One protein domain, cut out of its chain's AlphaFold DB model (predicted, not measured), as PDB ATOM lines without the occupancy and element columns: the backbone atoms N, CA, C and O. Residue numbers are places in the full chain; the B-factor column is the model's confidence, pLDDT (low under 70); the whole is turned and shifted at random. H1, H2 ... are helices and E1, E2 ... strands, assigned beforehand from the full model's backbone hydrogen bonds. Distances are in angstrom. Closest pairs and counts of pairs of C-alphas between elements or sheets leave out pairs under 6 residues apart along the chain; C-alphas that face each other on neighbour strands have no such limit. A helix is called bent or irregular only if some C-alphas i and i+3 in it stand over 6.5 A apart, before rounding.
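Overview. This is residues 1 to 82 of the 87 residues of an uncharacterized protein of Salmonella enterica I (UniProt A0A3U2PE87). A long, bent two-stranded ribbon, E1 and E3, makes the long axis; at one end the short strand E2 joins it beside E1, with H1 packed on one face and little H2 beyond H1. At the other end H3 sticks out as an arm, with residues 67 to 82 standing free. The 82 printed residues hold three named strands and three named helices in the order E1 E2 H1 H2 E3 H3, class mixed; the sheet, E2 E1 E3, is antiparallel. The whole is loose, with a radius of gyration of the C-alphas of 16.6 A, and spans 47 by 30 by 18 A.

Arrangement. Look first at the strongly twisted sheet: inner strand E1, residues 2 to 14, is antiparallel to E3, residues 52 to 63, with N 4 and O 61 2.9 A apart, within hydrogen-bond range. E1 bends by 74 degrees at residue 8, and E3 by 75 degrees at residue 55. On the other side of E1, E2, residues 19 to 23, forms a hairpin with it; N 12 and O 21 are 2.8 A apart, within range. H1, residues 26 to 37, is on one face, making two layers, a helix over a sheet; its height over the sheet is 6.5 A, and its closest C-alphas to E2 are Ala 33 and Gly 21, 3.9 A. H2, residues 43 to 48, touches residues 30 to 34 of H1 alone, about perpendicular at 84 degrees, closest at the C-alphas of Cys 30 and Trp 43, 5.7 A; it only grazes the sheet with residues 46 to 47. E2, H1 H2 and E3 form a split strand-helix-strand unit, two strands of one sheet with helices between them along the chain and E1 between them in the sheet; its crossover is right-handed. H3, residues 65 to 82, is not on the sheet and is apart from H1 and H2. In H1, H2 and H3 every O i to N i+4 pair is within hydrogen-bond range.

Along the chain. Find C-alpha 2 at (-52.215, -23.254, 14.758); E1 runs 30.6 A from there to C-alpha 14. E3 is 29.3 A long, E2 11.4 A, H1 16.3 A and H2 8.6 A. H3 runs 25.7 A from C-alpha 65 to C-alpha 82 at (-50.618, -50.621, -0.073).

Size, cuts and confidence. Look at Gly 50 and Asp 80 for the two C-alphas farthest apart, 48.3 A. The printed part has no cut, and its links are tight. Residues 1 and 38 have pLDDT under 70.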
ATOM      1  N   MET A   1     -55.673 -21.599  11.954       67.69
ATOM      2  CA  MET A   1     -54.195 -21.621  11.886       67.69
ATOM      3  C   MET A   1     -53.632 -21.875  13.278       67.69
ATOM      4  O   MET A   1     -53.978 -21.138  14.196       67.69
ATOM      5  N   LYS A   2     -52.846 -22.939  13.464       80.44
ATOM      6  CA  LYS A   2     -52.215 -23.254  14.758       80.44
ATOM      7  C   LYS A   2     -50.729 -22.882  14.714       80.44
ATOM      8  O   LYS A   2     -50.122 -22.875  13.643       80.44
ATOM      9  N   ARG A   3     -50.169 -22.537  15.876       80.31
ATOM     10  CA  ARG A   3     -48.767 -22.133  16.048       80.31
ATOM     11  C   ARG A   3     -48.059 -23.118  16.970       80.31
ATOM     12  O   ARG A   3     -48.654 -23.570  17.945       80.31
ATOM     13  N   ALA A   4     -46.809 -23.422  16.662       86.69
ATOM     14  CA  ALA A   4     -45.908 -24.188  17.511       86.69
ATOM     15  C   ALA A   4     -44.548 -23.487  17.555       86.69
ATOM     16  O   ALA A   4     -44.190 -22.762  16.626       86.69
ATOM     17  N   LYS A   5     -43.795 -23.701  18.632       89.81
ATOM     18  CA  LYS A   5     -42.427 -23.208  18.766       89.81
ATOM     19  C   LYS A   5     -41.480 -24.398  18.829       89.81
ATOM     20  O   LYS A   5     -41.734 -25.347  19.563       89.81
ATOM     21  N   ILE A   6     -40.414 -24.333  18.043       90.75
ATOM     22  CA  ILE A   6     -39.276 -25.240  18.124       90.75
ATOM     23  C   ILE A   6     -38.238 -24.557  19.015       90.75
ATOM     24  O   ILE A   6     -37.761 -23.468  18.686       90.75
ATOM     25  N   GLU A   7     -37.943 -25.177  20.158       92.62
ATOM     26  CA  GLU A   7     -36.995 -24.651  21.151       92.62
ATOM     27  C   GLU A   7     -35.536 -24.829  20.726       92.62
ATOM     28  O   GLU A   7     -34.689 -24.029  21.106       92.62
ATOM     29  N   GLU A   8     -35.247 -25.839  19.909       95.06
ATOM     30  CA  GLU A   8     -33.916 -26.057  19.363       95.06
ATOM     31  C   GLU A   8     -34.010 -26.578  17.930       95.06
ATOM     32  O   GLU A   8     -34.651 -27.592  17.652       95.06
ATOM     33  N   ILE A   9     -33.383 -25.848  17.014       96.50
ATOM     34  CA  ILE A   9     -33.168 -26.241  15.626       96.50
ATOM     35  C   ILE A   9     -31.727 -25.909  15.254       96.50
ATOM     36  O   ILE A   9     -31.204 -24.866  15.647       96.50
ATOM     37  N   PHE A  10     -31.083 -26.782  14.493       96.75
ATOM     38  CA  PHE A  10     -29.771 -26.518  13.923       96.75
ATOM     39  C   PHE A  10     -29.945 -25.727  12.636       96.75
ATOM     40  O   PHE A  10     -30.786 -26.063  11.805       96.75
ATOM     41  N   VAL A  11     -29.149 -24.679  12.465       96.00
ATOM     42  CA  VAL A  11     -29.156 -23.837  11.269       96.00
ATOM     43  C   VAL A  11     -27.752 -23.707  10.706       96.00
ATOM     44  O   VAL A  11     -26.772 -23.603  11.447       96.00
ATOM     45  N   VAL A  12     -27.667 -23.692   9.380       94.81
ATOM     46  CA  VAL A  12     -26.449 -23.372   8.639       94.81
ATOM     47  C   VAL A  12     -26.521 -21.915   8.222       94.81
ATOM     48  O   VAL A  12     -27.444 -21.507   7.514       94.81
ATOM     49  N   VAL A  13     -25.535 -21.137   8.652       94.19
ATOM     50  CA  VAL A  13     -25.418 -19.713   8.347       94.19
ATOM     51  C   VAL A  13     -24.269 -19.520   7.370       94.19
ATOM     52  O   VAL A  13     -23.150 -19.976   7.614       94.19
ATOM     53  N   SER A  14     -24.538 -18.854   6.252       92.62
ATOM     54  CA  SER A  14     -23.504 -18.456   5.303       92.62
ATOM     55  C   SER A  14     -22.642 -17.332   5.879       92.62
ATOM     56  O   SER A  14     -23.055 -16.569   6.751       92.62
ATOM     57  N   ARG A  15     -21.453 -17.131   5.314       90.75
ATOM     58  CA  ARG A  15     -20.576 -16.005   5.664       90.75
ATOM     59  C   ARG A  15     -21.234 -14.634   5.439       90.75
ATOM     60  O   ARG A  15     -20.815 -13.661   6.057       90.75
ATOM     61  N   SER A  16     -22.249 -14.548   4.574       91.12
ATOM     62  CA  SER A  16     -23.050 -13.332   4.371       91.12
ATOM     63  C   SER A  16     -24.146 -13.126   5.428       91.12
ATOM     64  O   SER A  16     -24.841 -12.116   5.378       91.12
ATOM     65  N   GLY A  17     -24.293 -14.048   6.385       89.81
ATOM     66  CA  GLY A  17     -25.262 -13.982   7.481       89.81
ATOM     67  C   GLY A  17     -26.636 -14.574   7.158       89.81
ATOM     68  O   GLY A  17     -27.541 -14.481   7.984       89.81
ATOM     69  N   GLY A  18     -26.817 -15.176   5.981       92.19
ATOM     70  CA  GLY A  18     -28.079 -15.807   5.591       92.19
ATOM     71  C   GLY A  18     -28.213 -17.220   6.156       92.19
ATOM     72  O   GLY A  18     -27.247 -17.980   6.138       92.19
ATOM     73  N   ILE A  19     -29.412 -17.591   6.614       93.06
ATOM     74  CA  ILE A  19     -29.739 -18.991   6.919       93.06
ATOM     75  C   ILE A  19     -29.959 -19.707   5.591       93.06
ATOM     76  O   ILE A  19     -30.843 -19.330   4.824       93.06
ATOM     77  N   VAL A  20     -29.134 -20.715   5.319       92.69
ATOM     78  CA  VAL A  20     -29.157 -21.472   4.058       92.69
ATOM     79  C   VAL A  20     -29.616 -22.913   4.233       92.69
ATOM     80  O   VAL A  20     -29.929 -23.560   3.244       92.69
ATOM     81  N   GLY A  21     -29.690 -23.402   5.470       93.62
ATOM     82  CA  GLY A  21     -30.310 -24.687   5.766       93.62
ATOM     83  C   GLY A  21     -30.672 -24.839   7.234       93.62
ATOM     84  O   GLY A  21     -30.165 -24.105   8.090       93.62
ATOM     85  N   CYS A  22     -31.561 -25.780   7.523       95.12
ATOM     86  CA  CYS A  22     -32.063 -26.059   8.860       95.12
ATOM     87  C   CYS A  22     -32.348 -27.550   9.076       95.12
ATOM     88  O   CYS A  22     -32.597 -28.300   8.137       95.12
ATOM     89  N   GLY A  23     -32.285 -28.003  10.326       94.50
ATOM     90  CA  GLY A  23     -32.483 -29.408  10.653       94.50
ATOM     91  C   GLY A  23     -32.617 -29.666  12.144       94.50
ATOM     92  O   GLY A  23     -32.324 -28.811  12.978       94.50
ATOM     93  N   ILE A  24     -33.070 -30.869  12.486       94.38
ATOM     94  CA  ILE A  24     -33.199 -31.316  13.882       94.38
ATOM     95  C   ILE A  24     -31.844 -31.653  14.518       94.38
ATOM     96  O   ILE A  24     -31.740 -31.760  15.734       94.38
ATOM     97  N   ASP A  25     -30.809 -31.809  13.695       93.75
ATOM     98  CA  ASP A  25     -29.420 -32.021  14.086       93.75
ATOM     99  C   ASP A  25     -28.473 -31.324  13.087       93.75
ATOM    100  O   ASP A  25     -28.878 -30.894  12.001       93.75
ATOM    101  N   ALA A  26     -27.193 -31.190  13.442       91.00
ATOM    102  CA  ALA A  26     -26.211 -30.552  12.564       91.00
ATOM    103  C   ALA A  26     -26.077 -31.245  11.185       91.00
ATOM    104  O   ALA A  26     -26.042 -30.538  10.174       91.00
ATOM    105  N   PRO A  27     -26.030 -32.592  11.080       90.69
ATOM    106  CA  PRO A  27     -25.977 -33.264   9.783       90.69
ATOM    107  C   PRO A  27     -27.180 -32.981   8.876       90.69
ATOM    108  O   PRO A  27     -26.980 -32.748   7.685       90.69
ATOM    109  N   SER A  28     -28.406 -33.002   9.402       92.69
ATOM    110  CA  SER A  28     -29.623 -32.715   8.630       92.69
ATOM    111  C   SER A  28     -29.663 -31.265   8.161       92.69
ATOM    112  O   SER A  28     -29.941 -31.039   6.987       92.69
ATOM    113  N   ALA A  29     -29.259 -30.305   9.001       94.12
ATOM    114  CA  ALA A  29     -29.157 -28.899   8.603       94.12
ATOM    115  C   ALA A  29     -28.154 -28.688   7.458       94.12
ATOM    116  O   ALA A  29     -28.405 -27.933   6.519       94.12
ATOM    117  N   CYS A  30     -27.024 -29.391   7.508       92.06
ATOM    118  CA  CYS A  30     -26.021 -29.355   6.452       92.06
ATOM    119  C   CYS A  30     -26.483 -30.034   5.153       92.06
ATOM    120  O   CYS A  30     -26.087 -29.589   4.078       92.06
ATOM    121  N   ARG A  31     -27.306 -31.091   5.225       91.38
ATOM    122  CA  ARG A  31     -27.920 -31.707   4.034       91.38
ATOM    123  C   ARG A  31     -28.927 -30.769   3.381       91.38
ATOM    124  O   ARG A  31     -28.807 -30.537   2.186       91.38
ATOM    125  N   ASP A  32     -29.819 -30.176   4.170       93.25
ATOM    126  CA  ASP A  32     -30.792 -29.186   3.692       93.25
ATOM    127  C   ASP A  32     -30.088 -28.000   3.012       93.25
ATOM    128  O   ASP A  32     -30.438 -27.604   1.903       93.25
ATOM    129  N   ALA A  33     -29.000 -27.495   3.607       92.44
ATOM    130  CA  ALA A  33     -28.196 -26.437   2.995       92.44
ATOM    131  C   ALA A  33     -27.598 -26.837   1.636       92.44
ATOM    132  O   ALA A  33     -27.577 -26.032   0.708       92.44
ATOM    133  N   VAL A  34     -27.120 -28.075   1.495       91.69
ATOM    134  CA  VAL A  34     -26.576 -28.586   0.229       91.69
ATOM    135  C   VAL A  34     -27.670 -28.716  -0.822       91.69
ATOM    136  O   VAL A  34     -27.497 -28.188  -1.922       91.69
ATOM    137  N   GLU A  35     -28.790 -29.349  -0.463       88.12
ATOM    138  CA  GLU A  35     -29.951 -29.561  -1.334       88.12
ATOM    139  C   GLU A  35     -30.510 -28.235  -1.865       88.12
ATOM    140  O   GLU A  35     -30.811 -28.129  -3.054       88.12
ATOM    141  N   ASN A  36     -30.548 -27.196  -1.024       79.94
ATOM    142  CA  ASN A  36     -31.034 -25.871  -1.409       79.94
ATOM    143  C   ASN A  36     -29.977 -24.994  -2.108       79.94
ATOM    144  O   ASN A  36     -30.341 -24.076  -2.843       79.94
ATOM    145  N   SER A  37     -28.674 -25.231  -1.895       75.50
ATOM    146  CA  SER A  37     -27.620 -24.355  -2.435       75.50
ATOM    147  C   SER A  37     -27.411 -24.494  -3.943       75.50
ATOM    148  O   SER A  37     -27.053 -23.514  -4.593       75.50
ATOM    149  N   GLY A  38     -27.537 -25.708  -4.495       69.31
ATOM    150  CA  GLY A  38     -27.155 -26.028  -5.880       69.31
ATOM    151  C   GLY A  38     -25.665 -25.826  -6.218       69.31
ATOM    152  O   GLY A  38     -25.275 -26.014  -7.369       69.31
ATOM    153  N   ILE A  39     -24.830 -25.438  -5.245       74.50
ATOM    154  CA  ILE A  39     -23.401 -25.121  -5.423       74.50
ATOM    155  C   ILE A  39     -22.533 -26.306  -5.000       74.50
ATOM    156  O   ILE A  39     -21.579 -26.670  -5.687       74.50
ATOM    157  N   HIS A  40     -22.853 -26.898  -3.851       80.19
ATOM    158  CA  HIS A  40     -22.146 -28.058  -3.326       80.19
ATOM    159  C   HIS A  40     -22.971 -29.316  -3.591       80.19
ATOM    160  O   HIS A  40     -24.194 -29.283  -3.523       80.19
ATOM    161  N   THR A  41     -22.308 -30.436  -3.876       81.00
ATOM    162  CA  THR A  41     -22.952 -31.755  -4.040       81.00
ATOM    163  C   THR A  41     -22.875 -32.602  -2.769       81.00
ATOM    164  O   THR A  41     -23.531 -33.635  -2.660       81.00
ATOM    165  N   ASN A  42     -22.064 -32.175  -1.798       84.88
ATOM    166  CA  ASN A  42     -21.822 -32.863  -0.540       84.88
ATOM    167  C   ASN A  42     -21.551 -31.851   0.581       84.88
ATOM    168  O   ASN A  42     -20.848 -30.854   0.406       84.88
ATOM    169  N   TRP A  43     -22.074 -32.140   1.770       81.50
ATOM    170  CA  TRP A  43     -22.026 -31.231   2.911       81.50
ATOM    171  C   TRP A  43     -20.640 -31.102   3.536       81.50
ATOM    172  O   TRP A  43     -20.330 -30.070   4.128       81.50
ATOM    173  N   LYS A  44     -19.783 -32.122   3.387       84.00
ATOM    174  CA  LYS A  44     -18.398 -32.052   3.872       84.00
ATOM    175  C   LYS A  44     -17.603 -30.985   3.123       84.00
ATOM    176  O   LYS A  44     -16.882 -30.223   3.754       84.00
ATOM    177  N   ASP A  45     -17.786 -30.889   1.808       86.06
ATOM    178  CA  ASP A  45     -17.081 -29.907   0.975       86.06
ATOM    179  C   ASP A  45     -17.573 -28.486   1.272       86.06
ATOM    180  O   ASP A  45     -16.777 -27.554   1.386       86.06
ATOM    181  N   MET A  46     -18.882 -28.335   1.497       87.81
ATOM    182  CA  MET A  46     -19.467 -27.088   1.989       87.81
ATOM    183  C   MET A  46     -18.860 -26.684   3.342       87.81
ATOM    184  O   MET A  46     -18.417 -25.547   3.496       87.81
ATOM    185  N   ALA A  47     -18.780 -27.604   4.307       80.62
ATOM    186  CA  ALA A  47     -18.211 -27.331   5.628       80.62
ATOM    187  C   ALA A  47     -16.719 -26.952   5.561       80.62
ATOM    188  O   ALA A  47     -16.280 -26.023   6.236       80.62
ATOM    189  N   LEU A  48     -15.944 -27.628   4.707       85.69
ATOM    190  CA  LEU A  48     -14.513 -27.366   4.520       85.69
ATOM    191  C   LEU A  48     -14.220 -26.072   3.745       85.69
ATOM    192  O   LEU A  48     -13.095 -25.583   3.794       85.69
ATOM    193  N   SER A  49     -15.212 -25.487   3.068       87.06
ATOM    194  CA  SER A  49     -15.041 -24.231   2.326       87.06
ATOM    195  C   SER A  49     -14.765 -23.013   3.220       87.06
ATOM    196  O   SER A  49     -14.334 -21.973   2.729       87.06
ATOM    197  N   GLY A  50     -15.051 -23.103   4.526       86.81
ATOM    198  CA  GLY A  50     -14.918 -21.981   5.462       86.81
ATOM    199  C   GLY A  50     -15.939 -20.854   5.253       86.81
ATOM    200  O   GLY A  50     -15.831 -19.799   5.879       86.81
ATOM    201  N   HIS A  51     -16.936 -21.050   4.382       90.62
ATOM    202  CA  HIS A  51     -17.984 -20.067   4.091       90.62
ATOM    203  C   HIS A  51     -19.289 -20.298   4.857       90.62
ATOM    204  O   HIS A  51     -20.222 -19.515   4.690       90.62
ATOM    205  N   TYR A  52     -19.361 -21.338   5.687       91.94
ATOM    206  CA  TYR A  52     -20.578 -21.736   6.385       91.94
ATOM    207  C   TYR A  52     -20.265 -22.143   7.820       91.94
ATOM    208  O   TYR A  52     -19.215 -22.724   8.093       91.94
ATOM    209  N   ALA A  53     -21.190 -21.854   8.727       93.12
ATOM    210  CA  ALA A  53     -21.116 -22.252  10.125       93.12
ATOM    211  C   ALA A  53     -22.440 -22.879  10.565       93.12
ATOM    212  O   ALA A  53     -23.502 -22.496  10.075       93.12
ATOM    213  N   VAL A  54     -22.373 -23.825  11.502       94.56
ATOM    214  CA  VAL A  54     -23.555 -24.434  12.122       94.56
ATOM    215  C   VAL A  54     -23.744 -23.844  13.510       94.56
ATOM    216  O   VAL A  54     -22.791 -23.744  14.283       94.56
ATOM    217  N   THR A  55     -24.975 -23.470  13.835       95.38
ATOM    218  CA  THR A  55     -25.367 -23.036  15.179       95.38
ATOM    219  C   THR A  55     -26.777 -23.524  15.502       95.38
ATOM    220  O   THR A  55     -27.431 -24.128  14.652       95.38
ATOM    221  N   THR A  56     -27.240 -23.297  16.727       96.62
ATOM    222  CA  THR A  56     -28.611 -23.590  17.145       96.62
ATOM    223  C   THR A  56     -29.437 -22.311  17.237       96.62
ATOM    224  O   THR A  56     -28.915 -21.209  17.418       96.62
ATOM    225  N   GLY A  57     -30.750 -22.446  17.087       93.50
ATOM    226  CA  GLY A  57     -31.701 -21.354  17.237       93.50
ATOM    227  C   GLY A  57     -33.088 -21.853  17.620       93.50
ATOM    228  O   GLY A  57     -33.302 -23.038  17.862       93.50
ATOM    229  N   THR A  58     -34.045 -20.929  17.640       94.31
ATOM    230  CA  THR A  58     -35.468 -21.221  17.856       94.31
ATOM    231  C   THR A  58     -36.267 -20.833  16.622       94.31
ATOM    232  O   THR A  58     -35.969 -19.809  16.004       94.31
ATOM    233  N   ALA A  59     -37.330 -21.570  16.310       90.44
ATOM    234  CA  ALA A  59     -38.211 -21.254  15.186       90.44
ATOM    235  C   ALA A  59     -39.686 -21.235  15.602       90.44
ATOM    236  O   ALA A  59     -40.126 -22.029  16.433       90.44
ATOM    237  N   ASN A  60     -40.465 -20.343  14.989       91.31
ATOM    238  CA  ASN A  60     -41.922 -20.359  15.092       91.31
ATOM    239  C   ASN A  60     -42.493 -21.034  13.850       91.31
ATOM    240  O   ASN A  60     -42.248 -20.594  12.729       91.31
ATOM    241  N   VAL A  61     -43.290 -22.073  14.058       88.12
ATOM    242  CA  VAL A  61     -43.948 -22.822  12.992       88.12
ATOM    243  C   VAL A  61     -45.420 -22.466  12.986       88.12
ATOM    244  O   VAL A  61     -46.085 -22.437  14.025       88.12
ATOM    245  N   THR A  62     -45.939 -22.216  11.792       91.25
ATOM    246  CA  THR A  62     -47.357 -21.964  11.581       91.25
ATOM    247  C   THR A  62     -47.872 -22.939  10.539       91.25
ATOM    248  O   THR A  62     -47.280 -23.056   9.470       91.25
ATOM    249  N   TYR A  63     -48.963 -23.635  10.849       86.94
ATOM    250  CA  TYR A  63     -49.563 -24.608   9.942       86.94
ATOM    251  C   TYR A  63     -51.070 -24.402   9.792       86.94
ATOM    252  O   TYR A  63     -51.777 -23.925  10.698       86.94
ATOM    253  N   ASP A  64     -51.543 -24.756   8.602       92.75
ATOM    254  CA  ASP A  64     -52.953 -24.810   8.257       92.75
ATOM    255  C   ASP A  64     -53.522 -26.166   8.682       92.75
ATOM    256  O   ASP A  64     -52.950 -27.210   8.374       92.75
ATOM    257  N   LYS A  65     -54.622 -26.144   9.437       89.25
ATOM    258  CA  LYS A  65     -55.229 -27.373   9.948       89.25
ATOM    259  C   LYS A  65     -55.910 -28.150   8.825       89.25
ATOM    260  O   LYS A  65     -55.795 -29.366   8.815       89.25
ATOM    261  N   GLU A  66     -56.583 -27.464   7.904       92.75
ATOM    262  CA  GLU A  66     -57.364 -28.118   6.848       92.75
ATOM    263  C   GLU A  66     -56.432 -28.878   5.901       92.75
ATOM    264  O   GLU A  66     -56.593 -30.078   5.711       92.75
ATOM    265  N   LYS A  67     -55.346 -28.234   5.456       93.00
ATOM    266  CA  LYS A  67     -54.302 -28.891   4.650       93.00
ATOM    267  C   LYS A  67     -53.610 -30.050   5.366       93.00
ATOM    268  O   LYS A  67     -53.169 -31.004   4.728       93.00
ATOM    269  N   LEU A  68     -53.460 -29.957   6.688       91.62
ATOM    270  CA  LEU A  68     -52.872 -31.037   7.475       91.62
ATOM    271  C   LEU A  68     -53.821 -32.241   7.553       91.62
ATOM    272  O   LEU A  68     -53.369 -33.373   7.399       91.62
ATOM    273  N   ASP A  69     -55.119 -32.000   7.743       93.56
ATOM    274  CA  ASP A  69     -56.141 -33.048   7.758       93.56
ATOM    275  C   ASP A  69     -56.256 -33.722   6.370       93.56
ATOM    276  O   ASP A  69     -56.223 -34.950   6.297       93.56
ATOM    277  N   GLU A  70     -56.243 -32.948   5.274       95.06
ATOM    278  CA  GLU A  70     -56.180 -33.467   3.892       95.06
ATOM    279  C   GLU A  70     -54.953 -34.362   3.661       95.06
ATOM    280  O   GLU A  70     -55.050 -35.433   3.056       95.06
ATOM    281  N   SER A  71     -53.785 -33.953   4.170       95.25
ATOM    282  CA  SER A  71     -52.569 -34.763   4.081       95.25
ATOM    283  C   SER A  71     -52.701 -36.068   4.866       95.25
ATOM    284  O   SER A  71     -52.284 -37.116   4.370       95.25
ATOM    285  N   PHE A  72     -53.297 -36.043   6.064       95.00
ATOM    286  CA  PHE A  72     -53.551 -37.263   6.830       95.00
ATOM    287  C   PHE A  72     -54.521 -38.206   6.114       95.00
ATOM    288  O   PHE A  72     -54.281 -39.412   6.105       95.00
ATOM    289  N   ASP A  73     -55.585 -37.681   5.504       96.00
ATOM    290  CA  ASP A  73     -56.531 -38.475   4.715       96.00
ATOM    291  C   ASP A  73     -55.861 -39.138   3.516       96.00
ATOM    292  O   ASP A  73     -56.021 -40.342   3.313       96.00
ATOM    293  N   TYR A  74     -55.044 -38.384   2.777       95.62
ATOM    294  CA  TYR A  74     -54.263 -38.920   1.667       95.62
ATOM    295  C   TYR A  74     -53.370 -40.085   2.113       95.62
ATOM    296  O   TYR A  74     -53.442 -41.176   1.547       95.62
ATOM    297  N   TRP A  75     -52.575 -39.891   3.169       95.69
ATOM    298  CA  TRP A  75     -51.664 -40.930   3.651       95.69
ATOM    299  C   TRP A  75     -52.391 -42.157   4.198       95.69
ATOM    300  O   TRP A  75     -51.905 -43.275   4.017       95.69
ATOM    301  N   ARG A  76     -53.558 -41.980   4.833       93.94
ATOM    302  CA  ARG A  76     -54.423 -43.101   5.228       93.94
ATOM    303  C   ARG A  76     -54.898 -43.891   4.010       93.94
ATOM    304  O   ARG A  76     -54.741 -45.107   4.002       93.94
ATOM    305  N   GLY A  77     -55.392 -43.208   2.977       93.94
ATOM    306  CA  GLY A  77     -55.811 -43.844   1.726       93.94
ATOM    307  C   GLY A  77     -54.680 -44.636   1.066       93.94
ATOM    308  O   GLY A  77     -54.846 -45.817   0.774       93.94
ATOM    309  N   SER A  78     -53.495 -44.035   0.924       93.25
ATOM    310  CA  SER A  78     -52.322 -44.725   0.369       93.25
ATOM    311  C   SER A  78     -51.878 -45.924   1.214       93.25
ATOM    312  O   SER A  78     -51.412 -46.926   0.672       93.25
ATOM    313  N   ALA A  79     -52.014 -45.849   2.541       93.56
ATOM    314  CA  ALA A  79     -51.695 -46.967   3.421       93.56
ATOM    315  C   ALA A  79     -52.686 -48.129   3.255       93.56
ATOM    316  O   ALA A  79     -52.244 -49.275   3.203       93.56
ATOM    317  N   ASP A  80     -53.985 -47.846   3.138       94.75
ATOM    318  CA  ASP A  80     -55.019 -48.861   2.903       94.75
ATOM    319  C   ASP A  80     -54.845 -49.547   1.539       94.75
ATOM    320  O   ASP A  80     -55.020 -50.760   1.429       94.75
ATOM    321  N   GLU A  81     -54.462 -48.795   0.504       92.31
ATOM    322  CA  GLU A  81     -54.161 -49.343  -0.825       92.31
ATOM    323  C   GLU A  81     -52.932 -50.262  -0.811       92.31
ATOM    324  O   GLU A  81     -52.933 -51.310  -1.456       92.31
ATOM    325  N   HIS A  82     -51.880 -49.883  -0.078       92.62
ATOM    326  CA  HIS A  82     -50.618 -50.621  -0.073       92.62
ATOM    327  C   HIS A  82     -50.623 -51.831   0.873       92.62
ATOM    328  O   HIS A  82     -50.077 -52.880   0.536       92.62
TER     329      HIS A  82